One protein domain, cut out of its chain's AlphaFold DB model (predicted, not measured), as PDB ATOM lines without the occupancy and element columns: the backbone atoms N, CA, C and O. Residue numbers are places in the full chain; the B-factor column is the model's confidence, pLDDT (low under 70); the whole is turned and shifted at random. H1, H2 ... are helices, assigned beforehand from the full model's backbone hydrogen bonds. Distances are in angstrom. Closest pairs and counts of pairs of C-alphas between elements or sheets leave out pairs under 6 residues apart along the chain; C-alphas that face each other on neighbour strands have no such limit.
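Overview. This is residues 12 to 88 of the 120 residues of an uncharacterized protein of Glutamicibacter sp. BW78 (UniProt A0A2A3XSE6). A small compact head of three short helices, H1, H2 and H3, sits at one end of a very long helix, H4, whose first part packs on H1 and whose residues 54 to 88 stick out from the head as a single arm. The printed part has 77 residues, with four named helices in the order H1, H2, H3, H4 and no named strand; its class is all helix. The whole is extended, with a radius of gyration of the C-alphas of 22.0 A, and its C-alphas span 71 by 21 by 16 A, the free arm of H4 making the length.

Along the chain. H1 covers residues 14 to 26 and measures 18.5 A from first to last C-alpha, beginning with C-alpha 14 at (105.939, -82.981, -16.728). H2 covers residues 28 to 36 and measures 12.7 A. H3 is short, residues 38 to 42, 7.9 A long. H4 covers residues 44 to 88 and measures 65.8 A, from C-alpha 44 at (108.257, -73.890, -11.609) to C-alpha 88 at (44.683, -79.750, -27.734).

Arrangement. H1 touches both H2 and H4. With residues 20 to 24 alone it touches H2, and the closest C-alphas, those of Leu 23 and Ala 31, are 5.6 A apart. H1 and H2 run opposite ways at a steep tilt of 47 degrees. H4 touches H1 with residues 45 to 53 alone; the closest C-alphas are those of Val 17 and Glu 45, 5.1 A apart. H1 and H4 run the same way at a steep tilt of 59 degrees. H2 touches H3, the closest C-alphas being those of Glu 33 and Ala 40, 6.7 A apart. H3 and H4 are close but not clearly touching, with the C-alphas of Ala 40 and Tyr 46 closest at 6.4 A. H1 and H3 are apart, and so are H2 and H4. In H1, H2 and H4 every O i to N i+4 pair is within hydrogen-bond range; in H3 0 of 1 such pairs is, while 2 of 2 O i to N i+3 pairs are.

Size, cuts and confidence. The two C-alphas farthest apart, those of Glu 39 and Ser 88, are 71.6 A apart. Residues 54 to 88, which belong to H4, stand free; without them the body has 42 residues, spans 21 by 19 by 15 A and has a radius of gyration of 8.6 A. The printed part has no cut, and the links H1 to H2, H2 to H3 and H3 to H4 are tight, with 1 residue in each. The mean pLDDT of the printed part of this model is 83.7, and residues 75 to 88 are under 70.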
ATOM      1  N   ILE A  12     110.341 -77.757 -17.714       83.88
ATOM      2  CA  ILE A  12     109.431 -78.172 -16.652       83.88
ATOM      3  C   ILE A  12     109.286 -79.689 -16.737       83.88
ATOM      4  O   ILE A  12     108.905 -80.226 -17.787       83.88
ATOM      5  N   ASP A  13     109.580 -80.370 -15.634       90.94
ATOM      6  CA  ASP A  13     109.382 -81.809 -15.544       90.94
ATOM      7  C   ASP A  13     107.879 -82.113 -15.485       90.94
ATOM      8  O   ASP A  13     107.185 -81.857 -14.497       90.94
ATOM      9  N   LYS A  14     107.363 -82.671 -16.581       91.94
ATOM     10  CA  LYS A  14     105.939 -82.981 -16.728       91.94
ATOM     11  C   LYS A  14     105.470 -84.061 -15.762       91.94
ATOM     12  O   LYS A  14     104.302 -84.034 -15.375       91.94
ATOM     13  N   ASP A  15     106.323 -85.010 -15.396       93.06
ATOM     14  CA  ASP A  15     105.938 -86.088 -14.490       93.06
ATOM     15  C   ASP A  15     105.921 -85.583 -13.048       93.06
ATOM     16  O   ASP A  15     104.961 -85.851 -12.319       93.06
ATOM     17  N   ARG A  16     106.864 -84.703 -12.691       92.69
ATOM     18  CA  ARG A  16     106.811 -83.965 -11.423       92.69
ATOM     19  C   ARG A  16     105.555 -83.095 -11.314       92.69
ATOM     20  O   ARG A  16     104.882 -83.136 -10.288       92.69
ATOM     21  N   VAL A  17     105.168 -82.376 -12.373       94.00
ATOM     22  CA  VAL A  17     103.913 -81.591 -12.405       94.00
ATOM     23  C   VAL A  17     102.682 -82.477 -12.189       94.00
ATOM     24  O   VAL A  17     101.792 -82.116 -11.417       94.00
ATOM     25  N   LYS A  18     102.607 -83.642 -12.853       95.12
ATOM     26  CA  LYS A  18     101.484 -84.581 -12.671       95.12
ATOM     27  C   LYS A  18     101.385 -85.052 -11.224       95.12
ATOM     28  O   LYS A  18     100.276 -85.098 -10.692       95.12
ATOM     29  N   GLU A  19     102.519 -85.375 -10.613       94.88
ATOM     30  CA  GLU A  19     102.577 -85.873  -9.244       94.88
ATOM     31  C   GLU A  19     102.202 -84.788  -8.229       94.88
ATOM     32  O   GLU A  19     101.354 -85.020  -7.369       94.88
ATOM     33  N   ILE A  20     102.740 -83.571  -8.377       94.81
ATOM     34  CA  ILE A  20     102.350 -82.422  -7.547       94.81
ATOM     35  C   ILE A  20     100.843 -82.189  -7.654       94.81
ATOM     36  O   ILE A  20     100.157 -82.095  -6.640       94.81
ATOM     37  N   ARG A  21     100.291 -82.171  -8.871       94.81
ATOM     38  CA  ARG A  21      98.853 -81.971  -9.091       94.81
ATOM     39  C   ARG A  21      97.999 -83.062  -8.430       94.81
ATOM     40  O   ARG A  21      96.912 -82.763  -7.928       94.81
ATOM     41  N   ARG A  22      98.471 -84.315  -8.430       95.25
ATOM     42  CA  ARG A  22      97.813 -85.437  -7.746       95.25
ATOM     43  C   ARG A  22      97.782 -85.196  -6.236       95.25
ATOM     44  O   ARG A  22      96.702 -85.190  -5.652       95.25
ATOM     45  N   LEU A  23      98.927 -84.893  -5.628       94.69
ATOM     46  CA  LEU A  23      99.029 -84.602  -4.192       94.69
ATOM     47  C   LEU A  23      98.197 -83.383  -3.785       94.69
ATOM     48  O   LEU A  23      97.495 -83.434  -2.779       94.69
ATOM     49  N   MET A  24      98.188 -82.322  -4.598       92.88
ATOM     50  CA  MET A  24      97.336 -81.149  -4.371       92.88
ATOM     51  C   MET A  24      95.840 -81.484  -4.395       92.88
ATOM     52  O   MET A  24      95.040 -80.757  -3.807       92.88
ATOM     53  N   SER A  25      95.444 -82.548  -5.095       91.56
ATOM     54  CA  SER A  25      94.053 -83.006  -5.150       91.56
ATOM     55  C   SER A  25      93.701 -83.950  -3.996       91.56
ATOM     56  O   SER A  25      92.571 -83.909  -3.525       91.56
ATOM     57  N   GLU A  26      94.652 -84.764  -3.530       92.94
ATOM     58  CA  GLU A  26      94.459 -85.739  -2.443       92.94
ATOM     59  C   GLU A  26      94.588 -85.111  -1.044       92.94
ATOM     60  O   GLU A  26      93.784 -85.403  -0.163       92.94
ATOM     61  N   GLY A  27      95.579 -84.241  -0.834       90.44
ATOM     62  CA  GLY A  27      95.915 -83.695   0.488       90.44
ATOM     63  C   GLY A  27      96.379 -82.237   0.486       90.44
ATOM     64  O   GLY A  27      96.887 -81.745   1.496       90.44
ATOM     65  N   GLY A  28      96.207 -81.530  -0.634       90.56
ATOM     66  CA  GLY A  28      96.543 -80.112  -0.756       90.56
ATOM     67  C   GLY A  28      98.043 -79.829  -0.655       90.56
ATOM     68  O   GLY A  28      98.888 -80.688  -0.906       90.56
ATOM     69  N   GLU A  29      98.383 -78.597  -0.285       90.19
ATOM     70  CA  GLU A  29      99.775 -78.126  -0.265       90.19
ATOM     71  C   GLU A  29     100.641 -78.869   0.762       90.19
ATOM     72  O   GLU A  29     101.819 -79.112   0.515       90.19
ATOM     73  N   LYS A  30     100.047 -79.312   1.880       92.81
ATOM     74  CA  LYS A  30     100.748 -80.077   2.925       92.81
ATOM     75  C   LYS A  30     101.242 -81.434   2.423       92.81
ATOM     76  O   LYS A  30     102.327 -81.865   2.796       92.81
ATOM     77  N   ALA A  31     100.471 -82.106   1.565       93.94
ATOM     78  CA  ALA A  31     100.884 -83.382   0.980       93.94
ATOM     79  C   ALA A  31     102.044 -83.211  -0.012       93.94
ATOM     80  O   ALA A  31     102.928 -84.065  -0.091       93.94
ATOM     81  N   VAL A  32     102.065 -82.091  -0.742       93.69
ATOM     82  CA  VAL A  32     103.185 -81.735  -1.623       93.69
ATOM     83  C   VAL A  32     104.438 -81.454  -0.799       93.69
ATOM     84  O   VAL A  32     105.492 -82.006  -1.101       93.69
ATOM     85  N   GLU A  33     104.310 -80.656   0.260       93.75
ATOM     86  CA  GLU A  33     105.402 -80.327   1.180       93.75
ATOM     87  C   GLU A  33     105.980 -81.576   1.856       93.75
ATOM     88  O   GLU A  33     107.192 -81.746   1.902       93.75
ATOM     89  N   HIS A  34     105.132 -82.509   2.292       94.44
ATOM     90  CA  HIS A  34     105.585 -83.757   2.905       94.44
ATOM     91  C   HIS A  34     106.385 -84.648   1.937       94.44
ATOM     92  O   HIS A  34     107.300 -85.349   2.363       94.44
ATOM     93  N   LYS A  35     106.051 -84.661   0.637       92.38
ATOM     94  CA  LYS A  35     106.735 -85.515  -0.351       92.38
ATOM     95  C   LYS A  35     107.962 -84.856  -0.981       92.38
ATOM     96  O   LYS A  35     108.952 -85.535  -1.229       92.38
ATOM     97  N   PHE A  36     107.868 -83.568  -1.303       91.25
ATOM     98  CA  PHE A  36     108.871 -82.843  -2.087       91.25
ATOM     99  C   PHE A  36     109.602 -81.748  -1.300       91.25
ATOM    100  O   PHE A  36     110.468 -81.092  -1.872       91.25
ATOM    101  N   GLY A  37     109.260 -81.540  -0.028       92.56
ATOM    102  CA  GLY A  37     109.812 -80.476   0.805       92.56
ATOM    103  C   GLY A  37     109.142 -79.119   0.583       92.56
ATOM    104  O   GLY A  37     108.358 -78.913  -0.348       92.56
ATOM    105  N   GLU A  38     109.470 -78.162   1.451       89.81
ATOM    106  CA  GLU A  38     108.915 -76.804   1.397       89.81
ATOM    107  C   GLU A  38     109.374 -76.034   0.146       89.81
ATOM    108  O   GLU A  38     108.612 -75.266  -0.448       89.81
ATOM    109  N   GLU A  39     110.584 -76.331  -0.336       87.25
ATOM    110  CA  GLU A  39     111.173 -75.784  -1.565       87.25
ATOM    111  C   GLU A  39     110.330 -76.061  -2.819       87.25
ATOM    112  O   GLU A  39     110.341 -75.280  -3.776       87.25
ATOM    113  N   ALA A  40     109.529 -77.132  -2.802       87.44
ATOM    114  CA  ALA A  40     108.648 -77.475  -3.905       87.44
ATOM    115  C   ALA A  40     107.627 -76.369  -4.187       87.44
ATOM    116  O   ALA A  40     107.321 -76.136  -5.353       87.44
ATOM    117  N   LYS A  41     107.163 -75.627  -3.173       87.50
ATOM    118  CA  LYS A  41     106.198 -74.524  -3.347       87.50
ATOM    119  C   LYS A  41     106.756 -73.378  -4.200       87.50
ATOM    120  O   LYS A  41     106.008 -72.692  -4.891       87.50
ATOM    121  N   GLY A  42     108.076 -73.182  -4.181       86.25
ATOM    122  CA  GLY A  42     108.764 -72.173  -4.990       86.25
ATOM    123  C   GLY A  42     109.069 -72.618  -6.424       86.25
ATOM    124  O   GLY A  42     109.409 -71.777  -7.261       86.25
ATOM    125  N   SER A  43     108.939 -73.916  -6.717       90.00
ATOM    126  CA  SER A  43     109.345 -74.508  -7.996       90.00
ATOM    127  C   SER A  43     108.448 -74.096  -9.171       90.00
ATOM    128  O   SER A  43     107.268 -73.760  -9.014       90.00
ATOM    129  N   ALA A  44     109.009 -74.140 -10.382       91.12
ATOM    130  CA  ALA A  44     108.257 -73.890 -11.609       91.12
ATOM    131  C   ALA A  44     107.174 -74.960 -11.831       91.12
ATOM    132  O   ALA A  44     106.070 -74.645 -12.279       91.12
ATOM    133  N   GLU A  45     107.457 -76.208 -11.451       92.19
ATOM    134  CA  GLU A  45     106.533 -77.337 -11.550       92.19
ATOM    135  C   GLU A  45     105.306 -77.151 -10.654       92.19
ATOM    136  O   GLU A  45     104.188 -77.458 -11.067       92.19
ATOM    137  N   TYR A  46     105.489 -76.606  -9.450       93.00
ATOM    138  CA  TYR A  46     104.379 -76.326  -8.543       93.00
ATOM    139  C   TYR A  46     103.443 -75.252  -9.090       93.00
ATOM    140  O   TYR A  46     102.228 -75.446  -9.119       93.00
ATOM    141  N   LYS A  47     104.003 -74.155  -9.614       92.62
ATOM    142  CA  LYS A  47     103.216 -73.080 -10.239       92.62
ATOM    143  C   LYS A  47     102.419 -73.589 -11.439       92.62
ATOM    144  O   LYS A  47     101.248 -73.245 -11.598       92.62
ATOM    145  N   GLU A  48     103.031 -74.433 -12.266       93.00
ATOM    146  CA  GLU A  48     102.357 -75.043 -13.414       93.00
ATOM    147  C   GLU A  48     101.255 -76.021 -12.971       93.00
ATOM    148  O   GLU A  48     100.140 -75.976 -13.496       93.00
ATOM    149  N   ALA A  49     101.512 -76.858 -11.962       93.50
ATOM    150  CA  ALA A  49     100.509 -77.758 -11.393       93.50
ATOM    151  C   ALA A  49      99.306 -76.989 -10.819       93.50
ATOM    152  O   ALA A  49      98.157 -77.343 -11.103       93.50
ATOM    153  N   GLN A  50      99.563 -75.906 -10.081       93.75
ATOM    154  CA  GLN A  50      98.539 -75.030  -9.518       93.75
ATOM    155  C   GLN A  50      97.697 -74.376 -10.620       93.75
ATOM    156  O   GLN A  50      96.466 -74.438 -10.577       93.75
ATOM    157  N   ARG A  51      98.343 -73.833 -11.661       93.19
ATOM    158  CA  ARG A  51      97.657 -73.260 -12.828       93.19
ATOM    159  C   ARG A  51      96.760 -74.288 -13.515       93.19
ATOM    160  O   ARG A  51      95.608 -73.996 -13.835       93.19
ATOM    161  N   GLN A  52      97.258 -75.504 -13.737       93.00
ATOM    162  CA  GLN A  52      96.469 -76.572 -14.352       93.00
ATOM    163  C   GLN A  52      95.276 -76.979 -13.484       93.00
ATOM    164  O   GLN A  52      94.191 -77.227 -14.016       93.00
ATOM    165  N   GLN A  53      95.450 -77.026 -12.162       91.38
ATOM    166  CA  GLN A  53      94.367 -77.331 -11.234       91.38
ATOM    167  C   GLN A  53      93.285 -76.244 -11.261       91.38
ATOM    168  O   GLN A  53      92.097 -76.566 -11.307       91.38
ATOM    169  N   GLU A  54      93.670 -74.968 -11.290       91.88
ATOM    170  CA  GLU A  54      92.730 -73.849 -11.397       91.88
ATOM    171  C   GLU A  54      91.935 -73.904 -12.708       91.88
ATOM    172  O   GLU A  54      90.703 -73.839 -12.698       91.88
ATOM    173  N   VAL A  55      92.617 -74.122 -13.838       93.44
ATOM    174  CA  VAL A  55      91.967 -74.278 -15.148       93.44
ATOM    175  C   VAL A  55      90.999 -75.462 -15.144       93.44
ATOM    176  O   VAL A  55      89.885 -75.347 -15.661       93.44
ATOM    177  N   ALA A  56      91.383 -76.592 -14.544       89.69
ATOM    178  CA  ALA A  56      90.512 -77.758 -14.424       89.69
ATOM    179  C   ALA A  56      89.260 -77.454 -13.585       89.69
ATOM    180  O   ALA A  56      88.150 -77.786 -14.004       89.69
ATOM    181  N   ARG A  57      89.411 -76.766 -12.445       89.50
ATOM    182  CA  ARG A  57      88.282 -76.340 -11.598       89.50
ATOM    183  C   ARG A  57      87.345 -75.395 -12.339       89.50
ATOM    184  O   ARG A  57      86.130 -75.584 -12.293       89.50
ATOM    185  N   ARG A  58      87.896 -74.420 -13.063       92.56
ATOM    186  CA  ARG A  58      87.110 -73.486 -13.872       92.56
ATOM    187  C   ARG A  58      86.302 -74.218 -14.942       92.56
ATOM    188  O   ARG A  58      85.095 -74.022 -15.021       92.56
ATOM    189  N   ARG A  59      86.932 -75.117 -15.703       91.19
ATOM    190  CA  ARG A  59      86.237 -75.924 -16.721       91.19
ATOM    191  C   ARG A  59      85.150 -76.808 -16.115       91.19
ATOM    192  O   ARG A  59      84.067 -76.903 -16.681       91.19
ATOM    193  N   ALA A  60      85.412 -77.427 -14.965       90.06
ATOM    194  CA  ALA A  60      84.415 -78.236 -14.268       90.06
ATOM    195  C   ALA A  60      83.205 -77.394 -13.833       90.06
ATOM    196  O   ALA A  60      82.066 -77.842 -13.959       90.06
ATOM    197  N   ARG A  61      83.434 -76.160 -13.365       91.31
ATOM    198  CA  ARG A  61      82.358 -75.220 -13.041       91.31
ATOM    199  C   ARG A  61      81.555 -74.833 -14.284       91.31
ATOM    200  O   ARG A  61      80.338 -74.966 -14.266       91.31
ATOM    201  N   GLU A  62      82.227 -74.435 -15.362       90.94
ATOM    202  CA  GLU A  62      81.572 -74.062 -16.625       90.94
ATOM    203  C   GLU A  62      80.733 -75.221 -17.194       90.94
ATOM    204  O   GLU A  62      79.624 -75.010 -17.680       90.94
ATOM    205  N   GLN A  63      81.214 -76.465 -17.097       91.25
ATOM    206  CA  GLN A  63      80.440 -77.641 -17.512       91.25
ATOM    207  C   GLN A  63      79.200 -77.868 -16.645       91.25
ATOM    208  O   GLN A  63      78.138 -78.175 -17.182       91.25
ATOM    209  N   ARG A  64      79.307 -77.692 -15.322       89.06
ATOM    210  CA  ARG A  64      78.152 -77.803 -14.416       89.06
ATOM    211  C   ARG A  64      77.105 -76.731 -14.704       89.06
ATOM    212  O   ARG A  64      75.922 -77.043 -14.733       89.06
ATOM    213  N   GLU A  65      77.534 -75.498 -14.955       87.69
ATOM    214  CA  GLU A  65      76.635 -74.390 -15.296       87.69
ATOM    215  C   GLU A  65      75.916 -74.635 -16.631       87.69
ATOM    216  O   GLU A  65      74.704 -74.428 -16.729       87.69
ATOM    217  N   ARG A  66      76.628 -75.155 -17.641       85.06
ATOM    218  CA  ARG A  66      76.015 -75.554 -18.919       85.06
ATOM    219  C   ARG A  66      75.010 -76.686 -18.745       85.06
ATOM    220  O   ARG A  66      73.884 -76.547 -19.206       85.06
ATOM    221  N   ALA A  67      75.374 -77.749 -18.029       83.56
ATOM    222  CA  ALA A  67      74.476 -78.876 -17.786       83.56
ATOM    223  C   ALA A  67      73.204 -78.446 -17.031       83.56
ATOM    224  O   ALA A  67      72.100 -78.845 -17.401       83.56
ATOM    225  N   ALA A  68      73.339 -77.578 -16.022       81.50
ATOM    226  CA  ALA A  68      72.196 -77.020 -15.299       81.50
ATOM    227  C   ALA A  68      71.293 -76.172 -16.211       81.50
ATOM    228  O   ALA A  68      70.068 -76.279 -16.146       81.50
ATOM    229  N   SER A  69      71.888 -75.371 -17.099       77.06
ATOM    230  CA  SER A  69      71.146 -74.535 -18.055       77.06
ATOM    231  C   SER A  69      70.400 -75.376 -19.096       77.06
ATOM    232  O   SER A  69      69.239 -75.107 -19.399       77.06
ATOM    233  N   GLU A  70      71.031 -76.431 -19.616       77.56
ATOM    234  CA  GLU A  70      70.394 -77.368 -20.549       77.56
ATOM    235  C   GLU A  70      69.243 -78.138 -19.897       77.56
ATOM    236  O   GLU A  70      68.227 -78.397 -20.545       77.56
ATOM    237  N   GLN A  71      69.380 -78.500 -18.620       74.19
ATOM    238  CA  GLN A  71      68.319 -79.167 -17.876       74.19
ATOM    239  C   GLN A  71      67.131 -78.227 -17.634       74.19
ATOM    240  O   GLN A  71      66.003 -78.592 -17.961       74.19
ATOM    241  N   ALA A  72      67.385 -76.987 -17.205       73.12
ATOM    242  CA  ALA A  72      66.342 -75.972 -17.057       73.12
ATOM    243  C   ALA A  72      65.606 -75.687 -18.383       73.12
ATOM    244  O   ALA A  72      64.379 -75.583 -18.407       73.12
ATOM    245  N   ALA A  73      66.329 -75.629 -19.509       72.31
ATOM    246  CA  ALA A  73      65.729 -75.445 -20.832       72.31
ATOM    247  C   ALA A  73      64.857 -76.642 -21.261       72.31
ATOM    248  O   ALA A  73      63.770 -76.460 -21.818       72.31
ATOM    249  N   LYS A  74      65.300 -77.876 -20.981       70.31
ATOM    250  CA  LYS A  74      64.515 -79.095 -21.253       70.31
ATOM    251  C   LYS A  74      63.248 -79.162 -20.403       70.31
ATOM    252  O   LYS A  74      62.198 -79.535 -20.929       70.31
ATOM    253  N   ASP A  75      63.328 -78.778 -19.133       64.38
ATOM    254  CA  ASP A  75      62.171 -78.752 -18.237       64.38
ATOM    255  C   ASP A  75      61.149 -77.689 -18.669       64.38
ATOM    256  O   ASP A  75      59.951 -77.978 -18.737       64.38
ATOM    257  N   HIS A  76      61.608 -76.506 -19.096       62.16
ATOM    258  CA  HIS A  76      60.730 -75.481 -19.671       62.16
ATOM    259  C   HIS A  76      60.037 -75.970 -20.956       62.16
ATOM    260  O   HIS A  76      58.823 -75.827 -21.109       62.16
ATOM    261  N   SER A  77      60.773 -76.624 -21.862       61.72
ATOM    262  CA  SER A  77      60.207 -77.181 -23.100       61.72
ATOM    263  C   SER A  77      59.182 -78.296 -22.841       61.72
ATOM    264  O   SER A  77      58.155 -78.360 -23.519       61.72
ATOM    265  N   ARG A  78      59.407 -79.160 -21.840       61.19
ATOM    266  CA  ARG A  78      58.432 -80.190 -21.440       61.19
ATOM    267  C   ARG A  78      57.169 -79.594 -20.827       61.19
ATOM    268  O   ARG A  78      56.083 -80.083 -21.132       61.19
ATOM    269  N   SER A  79      57.296 -78.548 -20.013       59.69
ATOM    270  CA  SER A  79      56.154 -77.820 -19.444       59.69
ATOM    271  C   SER A  79      55.275 -77.195 -20.537       59.69
ATOM    272  O   SER A  79      54.060 -77.384 -20.538       59.69
ATOM    273  N   GLU A  80      55.884 -76.526 -21.520       59.19
ATOM    274  CA  GLU A  80      55.176 -75.912 -22.655       59.19
ATOM    275  C   GLU A  80      54.480 -76.967 -23.532       59.19
ATOM    276  O   GLU A  80      53.304 -76.841 -23.871       59.19
ATOM    277  N   LYS A  81      55.174 -78.070 -23.843       58.28
ATOM    278  CA  LYS A  81      54.616 -79.154 -24.666       58.28
ATOM    279  C   LYS A  81      53.517 -79.938 -23.936       58.28
ATOM    280  O   LYS A  81      52.557 -80.370 -24.569       58.28
ATOM    281  N   GLY A  82      53.626 -80.087 -22.613       56.81
ATOM    282  CA  GLY A  82      52.591 -80.677 -21.761       56.81
ATOM    283  C   GLY A  82      51.330 -79.812 -21.670       56.81
ATOM    284  O   GLY A  82      50.222 -80.341 -21.756       56.81
ATOM    285  N   LYS A  83      51.478 -78.483 -21.586       53.69
ATOM    286  CA  LYS A  83      50.344 -77.545 -21.642       53.69
ATOM    287  C   LYS A  83      49.676 -77.521 -23.020       53.69
ATOM    288  O   LYS A  83      48.457 -77.643 -23.089       53.69
ATOM    289  N   ALA A  84      50.450 -77.495 -24.107       55.12
ATOM    290  CA  ALA A  84      49.909 -77.533 -25.469       55.12
ATOM    291  C   ALA A  84      49.167 -78.849 -25.791       55.12
ATOM    292  O   ALA A  84      48.124 -78.834 -26.449       55.12
ATOM    293  N   ALA A  85      49.659 -79.992 -25.297       54.44
ATOM    294  CA  ALA A  85      48.964 -81.276 -25.419       54.44
ATOM    295  C   ALA A  85      47.681 -81.329 -24.567       54.44
ATOM    296  O   ALA A  85      46.671 -81.872 -25.013       54.44
ATOM    297  N   SER A  86      47.689 -80.717 -23.377       51.00
ATOM    298  CA  SER A  86      46.506 -80.608 -22.514       51.00
ATOM    299  C   SER A  86      45.429 -79.677 -23.082       51.00
ATOM    300  O   SER A  86      44.245 -79.946 -22.880       51.00
ATOM    301  N   GLU A  87      45.795 -78.596 -23.774       51.19
ATOM    302  CA  GLU A  87      44.825 -77.726 -24.455       51.19
ATOM    303  C   GLU A  87      44.282 -78.366 -25.734       51.19
ATOM    304  O   GLU A  87      43.078 -78.321 -25.966       51.19
ATOM    305  N   SER A  88      45.121 -79.061 -26.508       49.91
ATOM    306  CA  SER A  88      44.683 -79.750 -27.734       49.91
ATOM    307  C   SER A  88      43.778 -80.960 -27.455       49.91
ATOM    308  O   SER A  88      42.927 -81.293 -28.276       49.91
TER     309      SER A  88